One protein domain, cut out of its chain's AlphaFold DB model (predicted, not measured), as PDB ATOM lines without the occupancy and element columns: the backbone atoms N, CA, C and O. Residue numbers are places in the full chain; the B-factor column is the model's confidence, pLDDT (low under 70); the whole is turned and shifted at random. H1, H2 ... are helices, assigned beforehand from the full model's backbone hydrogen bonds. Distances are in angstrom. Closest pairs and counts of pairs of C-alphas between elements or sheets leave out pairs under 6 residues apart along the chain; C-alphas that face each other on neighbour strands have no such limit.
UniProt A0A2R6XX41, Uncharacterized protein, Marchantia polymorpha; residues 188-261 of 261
ATOM      1  N   ASN A 188     198.861 166.877 177.298       78.62
ATOM      2  CA  ASN A 188     197.714 166.508 178.145       78.62
ATOM      3  C   ASN A 188     196.373 166.628 177.398       78.62
ATOM      4  O   ASN A 188     195.447 165.865 177.656       78.62
ATOM      5  N   GLN A 189     196.272 167.582 176.465       80.19
ATOM      6  CA  GLN A 189     195.094 167.740 175.615       80.19
ATOM      7  C   GLN A 189     194.953 166.574 174.629       80.19
ATOM      8  O   GLN A 189     193.893 165.966 174.565       80.19
ATOM      9  N   ALA A 190     196.024 166.203 173.920       80.25
ATOM     10  CA  ALA A 190     195.992 165.065 173.006       80.25
ATOM     11  C   ALA A 190     195.716 163.744 173.746       80.25
ATOM     12  O   ALA A 190     194.962 162.913 173.250       80.25
ATOM     13  N   GLN A 191     196.258 163.562 174.954       83.19
ATOM     14  CA  GLN A 191     195.972 162.391 175.786       83.19
ATOM     15  C   GLN A 191     194.489 162.321 176.160       83.19
ATOM     16  O   GLN A 191     193.875 161.261 176.053       83.19
ATOM     17  N   ARG A 192     193.896 163.453 176.550       84.88
ATOM     18  CA  ARG A 192     192.458 163.546 176.811       84.88
ATOM     19  C   ARG A 192     191.643 163.182 175.580       84.88
ATOM     20  O   ARG A 192     190.750 162.347 175.678       84.88
ATOM     21  N   ASP A 193     191.955 163.780 174.436       88.94
ATOM     22  CA  ASP A 193     191.212 163.554 173.195       88.94
ATOM     23  C   ASP A 193     191.287 162.085 172.753       88.94
ATOM     24  O   ASP A 193     190.278 161.514 172.333       88.94
ATOM     25  N   LEU A 194     192.448 161.444 172.939       90.25
ATOM     26  CA  LEU A 194     192.622 160.007 172.736       90.25
ATOM     27  C   LEU A 194     191.729 159.200 173.678       90.25
ATOM     28  O   LEU A 194     190.952 158.380 173.207       90.25
ATOM     29  N   ILE A 195     191.787 159.438 174.988       91.56
ATOM     30  CA  ILE A 195     191.000 158.674 175.969       91.56
ATOM     31  C   ILE A 195     189.491 158.834 175.728       91.56
ATOM     32  O   ILE A 195     188.756 157.845 175.772       91.56
ATOM     33  N   LEU A 196     189.020 160.045 175.416       92.88
ATOM     34  CA  LEU A 196     187.614 160.290 175.081       92.88
ATOM     35  C   LEU A 196     187.212 159.559 173.793       92.88
ATOM     36  O   LEU A 196     186.170 158.906 173.753       92.88
ATOM     37  N   MET A 197     188.058 159.589 172.757       94.62
ATOM     38  CA  MET A 197     187.839 158.796 171.546       94.62
ATOM     39  C   MET A 197     187.765 157.297 171.866       94.62
ATOM     40  O   MET A 197     186.826 156.636 171.432       94.62
ATOM     41  N   MET A 198     188.702 156.766 172.653       94.56
ATOM     42  CA  MET A 198     188.717 155.353 173.039       94.56
ATOM     43  C   MET A 198     187.469 154.960 173.830       94.56
ATOM     44  O   MET A 198     186.929 153.879 173.596       94.56
ATOM     45  N   SER A 199     186.977 155.855 174.693       95.44
ATOM     46  CA  SER A 199     185.769 155.669 175.508       95.44
ATOM     47  C   SER A 199     184.522 155.446 174.649       95.44
ATOM     48  O   SER A 199     183.780 154.495 174.886       95.44
ATOM     49  N   ARG A 200     184.333 156.242 173.586       95.38
ATOM     50  CA  ARG A 200     183.188 156.112 172.657       95.38
ATOM     51  C   ARG A 200     183.093 154.721 172.033       95.38
ATOM     52  O   ARG A 200     182.000 154.188 171.849       95.38
ATOM     53  N   PHE A 201     184.231 154.117 171.705       96.50
ATOM     54  CA  PHE A 201     184.287 152.822 171.020       96.50
ATOM     55  C   PHE A 201     184.613 151.648 171.952       96.50
ATOM     56  O   PHE A 201     184.736 150.517 171.486       96.50
ATOM     57  N   PHE A 202     184.715 151.890 173.263       96.31
ATOM     58  CA  PHE A 202     185.207 150.907 174.225       96.31
ATOM     59  C   PHE A 202     184.398 149.614 174.212       96.31
ATOM     60  O   PHE A 202     184.944 148.561 173.908       96.31
ATOM     61  N   PHE A 203     183.082 149.678 174.416       95.62
ATOM     62  CA  PHE A 203     182.244 148.472 174.405       95.62
ATOM     63  C   PHE A 203     182.108 147.817 173.025       95.62
ATOM     64  O   PHE A 203     181.668 146.670 172.928       95.62
ATOM     65  N   PHE A 204     182.495 148.500 171.943       95.81
ATOM     66  CA  PHE A 204     182.558 147.861 170.635       95.81
ATOM     67  C   PHE A 204     183.747 146.906 170.533       95.81
ATOM     68  O   PHE A 204     183.576 145.794 170.028       95.81
ATOM     69  N   TYR A 205     184.920 147.297 171.032       94.81
ATOM     70  CA  TYR A 205     186.159 146.534 170.865       94.81
ATOM     71  C   TYR A 205     186.565 145.716 172.092       94.81
ATOM     72  O   TYR A 205     187.085 144.615 171.922       94.81
ATOM     73  N   GLU A 206     186.284 146.207 173.296       93.94
ATOM     74  CA  GLU A 206     186.786 145.657 174.553       93.94
ATOM     75  C   GLU A 206     185.679 145.057 175.431       93.94
ATOM     76  O   GLU A 206     184.529 145.515 175.418       93.94
ATOM     77  N   PRO A 207     186.004 144.037 176.244       92.00
ATOM     78  CA  PRO A 207     185.114 143.544 177.284       92.00
ATOM     79  C   PRO A 207     184.840 144.610 178.353       92.00
ATOM     80  O   PRO A 207     185.759 145.274 178.832       92.00
ATOM     81  N   ALA A 208     183.595 144.681 178.833       93.12
ATOM     82  CA  ALA A 208     183.187 145.616 179.886       93.12
ATOM     83  C   ALA A 208     184.027 145.507 181.176       93.12
ATOM     84  O   ALA A 208     184.277 146.511 181.832       93.12
ATOM     85  N   ALA A 209     184.532 144.311 181.497       91.25
ATOM     86  CA  ALA A 209     185.390 144.064 182.659       91.25
ATOM     87  C   ALA A 209     186.743 144.805 182.617       91.25
ATOM     88  O   ALA A 209     187.439 144.866 183.624       91.25
ATOM     89  N   GLN A 210     187.144 145.345 181.461       91.75
ATOM     90  CA  GLN A 210     188.378 146.122 181.332       91.75
ATOM     91  C   GLN A 210     188.170 147.625 181.565       91.75
ATOM     92  O   GLN A 210     189.135 148.386 181.509       91.75
ATOM     93  N   LEU A 211     186.934 148.067 181.819       93.56
ATOM     94  CA  LEU A 211     186.597 149.487 181.874       93.56
ATOM     95  C   LEU A 211     187.350 150.234 182.984       93.56
ATOM     96  O   LEU A 211     187.876 151.319 182.734       93.56
ATOM     97  N   ASP A 212     187.487 149.632 184.168       92.44
ATOM     98  CA  ASP A 212     188.222 150.229 185.293       92.44
ATOM     99  C   ASP A 212     189.670 150.577 184.924       92.44
ATOM    100  O   ASP A 212     190.203 151.603 185.348       92.44
ATOM    101  N   LYS A 213     190.307 149.753 184.077       91.94
ATOM    102  CA  LYS A 213     191.674 150.013 183.607       91.94
ATOM    103  C   LYS A 213     191.742 151.279 182.762       91.94
ATOM    104  O   LYS A 213     192.688 152.043 182.921       91.94
ATOM    105  N   LEU A 214     190.758 151.499 181.886       91.69
ATOM    106  CA  LEU A 214     190.684 152.706 181.060       91.69
ATOM    107  C   LEU A 214     190.422 153.936 181.930       91.69
ATOM    108  O   LEU A 214     191.094 154.951 181.762       91.69
ATOM    109  N   LEU A 215     189.489 153.838 182.881       91.44
ATOM    110  CA  LEU A 215     189.174 154.945 183.783       91.44
ATOM    111  C   LEU A 215     190.372 155.399 184.613       91.44
ATOM    112  O   LEU A 215     190.564 156.598 184.805       91.44
ATOM    113  N   ALA A 216     191.212 154.459 185.046       90.50
ATOM    114  CA  ALA A 216     192.438 154.766 185.772       90.50
ATOM    115  C   ALA A 216     193.454 155.588 184.950       90.50
ATOM    116  O   ALA A 216     194.347 156.192 185.539       90.50
ATOM    117  N   GLN A 217     193.329 155.635 183.616       88.62
ATOM    118  CA  GLN A 217     194.208 156.428 182.746       88.62
ATOM    119  C   GLN A 217     193.741 157.870 182.543       88.62
ATOM    120  O   GLN A 217     194.479 158.664 181.956       88.62
ATOM    121  N   PHE A 218     192.532 158.233 182.986       85.19
ATOM    122  CA  PHE A 218     192.054 159.603 182.831       85.19
ATOM    123  C   PHE A 218     192.935 160.571 183.636       85.19
ATOM    124  O   PHE A 218     193.150 160.367 184.834       85.19
ATOM    125  N   PRO A 219     193.421 161.655 183.009       77.44
ATOM    126  CA  PRO A 219     194.205 162.658 183.708       77.44
ATOM    127  C   PRO A 219     193.391 163.294 184.842       77.44
ATOM    128  O   PRO A 219     192.208 163.602 184.685       77.44
ATOM    129  N   THR A 220     194.032 163.515 185.990       70.81
ATOM    130  CA  THR A 220     193.408 164.200 187.127       70.81
ATOM    131  C   THR A 220     193.328 165.694 186.825       70.81
ATOM    132  O   THR A 220     194.344 166.386 186.790       70.81
ATOM    133  N   TYR A 221     192.121 166.201 186.587       64.81
ATOM    134  CA  TYR A 221     191.880 167.618 186.322       64.81
ATOM    135  C   TYR A 221     191.204 168.302 187.508       64.81
ATOM    136  O   TYR A 221     190.540 167.667 188.319       64.81
ATOM    137  N   HIS A 222     191.289 169.632 187.554       59.09
ATOM    138  CA  HIS A 222     190.489 170.467 188.459       59.09
ATOM    139  C   HIS A 222     189.020 170.612 188.003       59.09
ATOM    140  O   HIS A 222     188.356 171.586 188.351       59.09
ATOM    141  N   THR A 223     188.515 169.691 187.177       63.19
ATOM    142  CA  THR A 223     187.109 169.658 186.764       63.19
ATOM    143  C   THR A 223     186.257 169.026 187.857       63.19
ATOM    144  O   THR A 223     186.708 168.129 188.559       63.19
ATOM    145  N   SER A 224     185.002 169.457 187.982       76.69
ATOM    146  CA  SER A 224     184.041 168.835 188.905       76.69
ATOM    147  C   SER A 224     183.631 167.415 188.499       76.69
ATOM    148  O   SER A 224     183.044 166.711 189.310       76.69
ATOM    149  N   LEU A 225     183.892 167.023 187.245       82.81
ATOM    150  CA  LEU A 225     183.575 165.706 186.695       82.81
ATOM    151  C   LEU A 225     184.782 164.774 186.810       82.81
ATOM    152  O   LEU A 225     185.901 165.169 186.461       82.81
ATOM    153  N   GLY A 226     184.532 163.552 187.269       87.19
ATOM    154  CA  GLY A 226     185.504 162.472 187.339       87.19
ATOM    155  C   GLY A 226     185.578 161.634 186.053       87.19
ATOM    156  O   GLY A 226     184.803 161.834 185.115       87.19
ATOM    157  N   PRO A 227     186.506 160.661 186.000       89.38
ATOM    158  CA  PRO A 227     186.669 159.751 184.864       89.38
ATOM    159  C   PRO A 227     185.380 159.024 184.462       89.38
ATOM    160  O   PRO A 227     185.047 158.971 183.279       89.38
ATOM    161  N   SER A 228     184.631 158.510 185.444       90.75
ATOM    162  CA  SER A 228     183.366 157.810 185.207       90.75
ATOM    163  C   SER A 228     182.315 158.724 184.578       90.75
ATOM    164  O   SER A 228     181.657 158.318 183.625       90.75
ATOM    165  N   ASP A 229     182.203 159.972 185.046       90.69
ATOM    166  CA  ASP A 229     181.260 160.951 184.495       90.69
ATOM    167  C   ASP A 229     181.571 161.247 183.024       90.69
ATOM    168  O   ASP A 229     180.681 161.231 182.173       90.69
ATOM    169  N   LEU A 230     182.852 161.472 182.709       91.25
ATOM    170  CA  LEU A 230     183.305 161.710 181.338       91.25
ATOM    171  C   LEU A 230     183.026 160.502 180.442       91.25
ATOM    172  O   LEU A 230     182.531 160.670 179.330       91.25
ATOM    173  N   PHE A 231     183.291 159.288 180.926       93.56
ATOM    174  CA  PHE A 231     182.984 158.070 180.183       93.56
ATOM    175  C   PHE A 231     181.481 157.931 179.907       93.56
ATOM    176  O   PHE A 231     181.094 157.635 178.779       93.56
ATOM    177  N   VAL A 232     180.626 158.178 180.906       93.75
ATOM    178  CA  VAL A 232     179.163 158.103 180.754       93.75
ATOM    179  C   VAL A 232     178.649 159.137 179.754       93.75
ATOM    180  O   VAL A 232     177.761 158.812 178.962       93.75
ATOM    181  N   ILE A 233     179.209 160.350 179.741       93.44
ATOM    182  CA  ILE A 233     178.880 161.376 178.739       93.44
ATOM    183  C   ILE A 233     179.207 160.858 177.335       93.44
ATOM    184  O   ILE A 233     178.323 160.799 176.482       93.44
ATOM    185  N   GLU A 234     180.441 160.393 177.115       94.81
ATOM    186  CA  GLU A 234     180.876 159.889 175.807       94.81
ATOM    187  C   GLU A 234     180.080 158.659 175.351       94.81
ATOM    188  O   GLU A 234     179.727 158.530 174.177       94.81
ATOM    189  N   LEU A 235     179.748 157.760 176.281       94.81
ATOM    190  CA  LEU A 235     178.899 156.603 176.027       94.81
ATOM    191  C   LEU A 235     177.481 157.023 175.626       94.81
ATOM    192  O   LEU A 235     176.917 156.471 174.680       94.81
ATOM    193  N   THR A 236     176.895 157.987 176.335       94.25
ATOM    194  CA  THR A 236     175.536 158.471 176.065       94.25
ATOM    195  C   THR A 236     175.466 159.140 174.696       94.25
ATOM    196  O   THR A 236     174.577 158.819 173.902       94.25
ATOM    197  N   ASP A 237     176.436 159.996 174.375       93.81
ATOM    198  CA  ASP A 237     176.550 160.637 173.063       93.81
ATOM    199  C   ASP A 237     176.728 159.600 171.949       93.81
ATOM    200  O   ASP A 237     176.123 159.703 170.875       93.81
ATOM    201  N   GLN A 238     177.509 158.548 172.210       92.88
ATOM    202  CA  GLN A 238     177.669 157.446 171.274       92.88
ATOM    203  C   GLN A 238     176.341 156.715 171.029       92.88
ATOM    204  O   GLN A 238     175.947 156.531 169.875       92.88
ATOM    205  N   LEU A 239     175.618 156.340 172.088       93.69
ATOM    206  CA  LEU A 239     174.338 155.624 172.003       93.69
ATOM    207  C   LEU A 239     173.279 156.392 171.196       93.69
ATOM    208  O   LEU A 239     172.511 155.782 170.454       93.69
ATOM    209  N   GLN A 240     173.264 157.726 171.270       93.44
ATOM    210  CA  GLN A 240     172.354 158.556 170.466       93.44
ATOM    211  C   GLN A 240     172.629 158.450 168.956       93.44
ATOM    212  O   GLN A 240     171.716 158.586 168.127       93.44
ATOM    213  N   ARG A 241     173.886 158.194 168.585       93.56
ATOM    214  CA  ARG A 241     174.365 158.168 167.199       93.56
ATOM    215  C   ARG A 241     174.342 156.774 166.577       93.56
ATOM    216  O   ARG A 241     174.117 156.675 165.373       93.56
ATOM    217  N   VAL A 242     174.538 155.710 167.359       93.69
ATOM    218  CA  VAL A 242     174.504 154.325 166.857       93.69
ATOM    219  C   VAL A 242     173.109 153.976 166.326       93.69
ATOM    220  O   VAL A 242     172.097 154.220 166.982       93.69
ATOM    221  N   LYS A 243     173.056 153.403 165.116       93.44
ATOM    222  CA  LYS A 243     171.816 152.930 164.460       93.44
ATOM    223  C   LYS A 243     171.832 151.441 164.109       93.44
ATOM    224  O   LYS A 243     170.847 150.930 163.593       93.44
ATOM    225  N   VAL A 244     172.934 150.751 164.391       96.62
ATOM    226  CA  VAL A 244     173.087 149.319 164.125       96.62
ATOM    227  C   VAL A 244     172.588 148.542 165.340       96.62
ATOM    228  O   VAL A 244     173.186 148.619 166.409       96.62
ATOM    229  N   GLU A 245     171.485 147.810 165.184       96.25
ATOM    230  CA  GLU A 245     170.797 147.101 166.275       96.25
ATOM    231  C   GLU A 245     171.708 146.173 167.106       96.25
ATOM    232  O   GLU A 245     171.769 146.371 168.321       96.25
ATOM    233  N   PRO A 246     172.468 145.218 166.524       95.94
ATOM    234  CA  PRO A 246     173.311 144.324 167.323       95.94
ATOM    235  C   PRO A 246     174.397 145.076 168.103       95.94
ATOM    236  O   PRO A 246     174.730 144.701 169.226       95.94
ATOM    237  N   VAL A 247     174.912 146.176 167.547       96.19
ATOM    238  CA  VAL A 247     175.870 147.041 168.241       96.19
ATOM    239  C   VAL A 247     175.198 147.750 169.411       96.19
ATOM    240  O   VAL A 247     175.749 147.772 170.507       96.19
ATOM    241  N   LEU A 248     174.004 148.310 169.204       96.12
ATOM    242  CA  LEU A 248     173.266 148.997 170.260       96.12
ATOM    243  C   LEU A 248     172.967 148.052 171.431       96.12
ATOM    244  O   LEU A 248     173.205 148.415 172.582       96.12
ATOM    245  N   ILE A 249     172.517 146.827 171.137       96.12
ATOM    246  CA  ILE A 249     172.287 145.783 172.146       96.12
ATOM    247  C   ILE A 249     173.580 145.501 172.913       96.12
ATOM    248  O   ILE A 249     173.577 145.580 174.141       96.12
ATOM    249  N   LYS A 250     174.697 145.270 172.209       95.00
ATOM    250  CA  LYS A 250     176.004 145.027 172.836       95.00
ATOM    251  C   LYS A 250     176.400 146.152 173.794       95.00
ATOM    252  O   LYS A 250     176.828 145.882 174.916       95.00
ATOM    253  N   TYR A 251     176.251 147.408 173.377       95.69
ATOM    254  CA  TYR A 251     176.565 148.558 174.224       95.69
ATOM    255  C   TYR A 251     175.679 148.614 175.472       95.69
ATOM    256  O   TYR A 251     176.197 148.796 176.570       95.69
ATOM    257  N   LEU A 252     174.362 148.432 175.327       94.81
ATOM    258  CA  LEU A 252     173.420 148.435 176.452       94.81
ATOM    259  C   LEU A 252     173.667 147.270 177.419       94.81
ATOM    260  O   LEU A 252     173.515 147.421 178.631       94.81
ATOM    261  N   GLU A 253     174.064 146.108 176.902       95.06
ATOM    262  CA  GLU A 253     174.460 144.961 177.716       95.06
ATOM    263  C   GLU A 253     175.736 145.237 178.505       95.06
ATOM    264  O   GLU A 253     175.755 145.001 179.713       95.06
ATOM    265  N   CYS A 254     176.769 145.776 177.855       94.50
ATOM    266  CA  CYS A 254     178.027 146.125 178.512       94.50
ATOM    267  C   CYS A 254     177.844 147.249 179.541       94.50
ATOM    268  O   CYS A 254     178.411 147.177 180.628       94.50
ATOM    269  N   ALA A 255     176.988 148.235 179.252       93.38
ATOM    270  CA  ALA A 255     176.685 149.353 180.145       93.38
ATOM    271  C   ALA A 255     176.063 148.922 181.483       93.38
ATOM    272  O   ALA A 255     176.038 149.711 182.424       93.38
ATOM    273  N   LYS A 256     175.608 147.667 181.624       91.56
ATOM    274  CA  LYS A 256     175.173 147.119 182.919       91.56
ATOM    275  C   LYS A 256     176.277 147.161 183.979       91.56
ATOM    276  O   LYS A 256     175.930 147.250 185.149       91.56
ATOM    277  N   VAL A 257     177.557 147.148 183.581       91.44
ATOM    278  CA  VAL A 257     178.701 147.293 184.504       91.44
ATOM    279  C   VAL A 257     178.675 148.624 185.266       91.44
ATOM    280  O   VAL A 257     179.204 148.717 186.362       91.44
ATOM    281  N   LEU A 258     178.010 149.643 184.712       88.56
ATOM    282  CA  LEU A 258     177.913 150.976 185.304       88.56
ATOM    283  C   LEU A 258     176.861 151.066 186.418       88.56
ATOM    284  O   LEU A 258     176.754 152.102 187.057       88.56
ATOM    285  N   LYS A 259     176.043 150.027 186.634       82.25
ATOM    286  CA  LYS A 259     175.007 150.040 187.686       82.25
ATOM    287  C   LYS A 259     175.582 150.053 189.098       82.25
ATOM    288  O   LYS A 259     174.864 150.410 190.027       82.25
ATOM    289  N   ASP A 260     176.831 149.629 189.234       68.81
ATOM    290  CA  ASP A 260     177.517 149.504 190.514       68.81
ATOM    291  C   ASP A 260     178.304 150.781 190.877       68.81
ATOM    292  O   ASP A 260     179.072 150.764 191.841       68.81
ATOM    293  N   TRP A 261     178.139 151.868 190.105       70.12
ATOM    294  CA  TRP A 261     178.850 153.145 190.245       70.12
ATOM    295  C   TRP A 261     177.945 154.299 190.677       70.12
ATOM    296  O   TRP A 261     176.766 154.337 190.254       70.12
TER     297      TRP A 261
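Overview. This is residues 188 to 261 of the 261 residues of an uncharacterized protein of Marchantia polymorpha (UniProt A0A2R6XX41). Two loosely formed pairs of helices, H1 with H2 and H3 with H4, each running opposite ways, pack crosswise. Residues 220 to 225, after H2, stick out. The 74 printed residues, with four named helices and no named strand, are all helix and compact, radius of gyration of the C-alphas 12.2 A, spans 37 by 25 by 20 A.

Arrangement. H1, residues 188 to 205, and H2, residues 208 to 215, a helical hairpin, only just touch, with 3 pairs of C-alphas within 8 A, the closest Ile 195 and Leu 214, 7.9 A. H3, residues 227 to 241, touches H1 at a steep tilt of 57 degrees, closest C-alphas Arg 200 and Glu 234, 5.4 A. H4, residues 245 to 260, touches H2, closest C-alphas Ala 208 and Cys 254, 5.4 A. Within hydrogen-bond range are 11 of 14 O i to N i+4 pairs in H1, 1 of 4 in H2 beside 4 of 5 O i to N i+3, 10 of 11 in H3, 7 of 12 in H4.

Along the chain. H1, 24.2 A, begins at C-alpha 188 (197.714, 166.508, 178.145). H2 is 11.7 A, H3 21.6 A; H4, 25.3 A, ends at C-alpha 260 (177.517, 149.504, 190.514).

Size, cuts and confidence. The printed part has no cut. The link H2 to H3 is long. Residues 221 to 223 and 260 have pLDDT under 70.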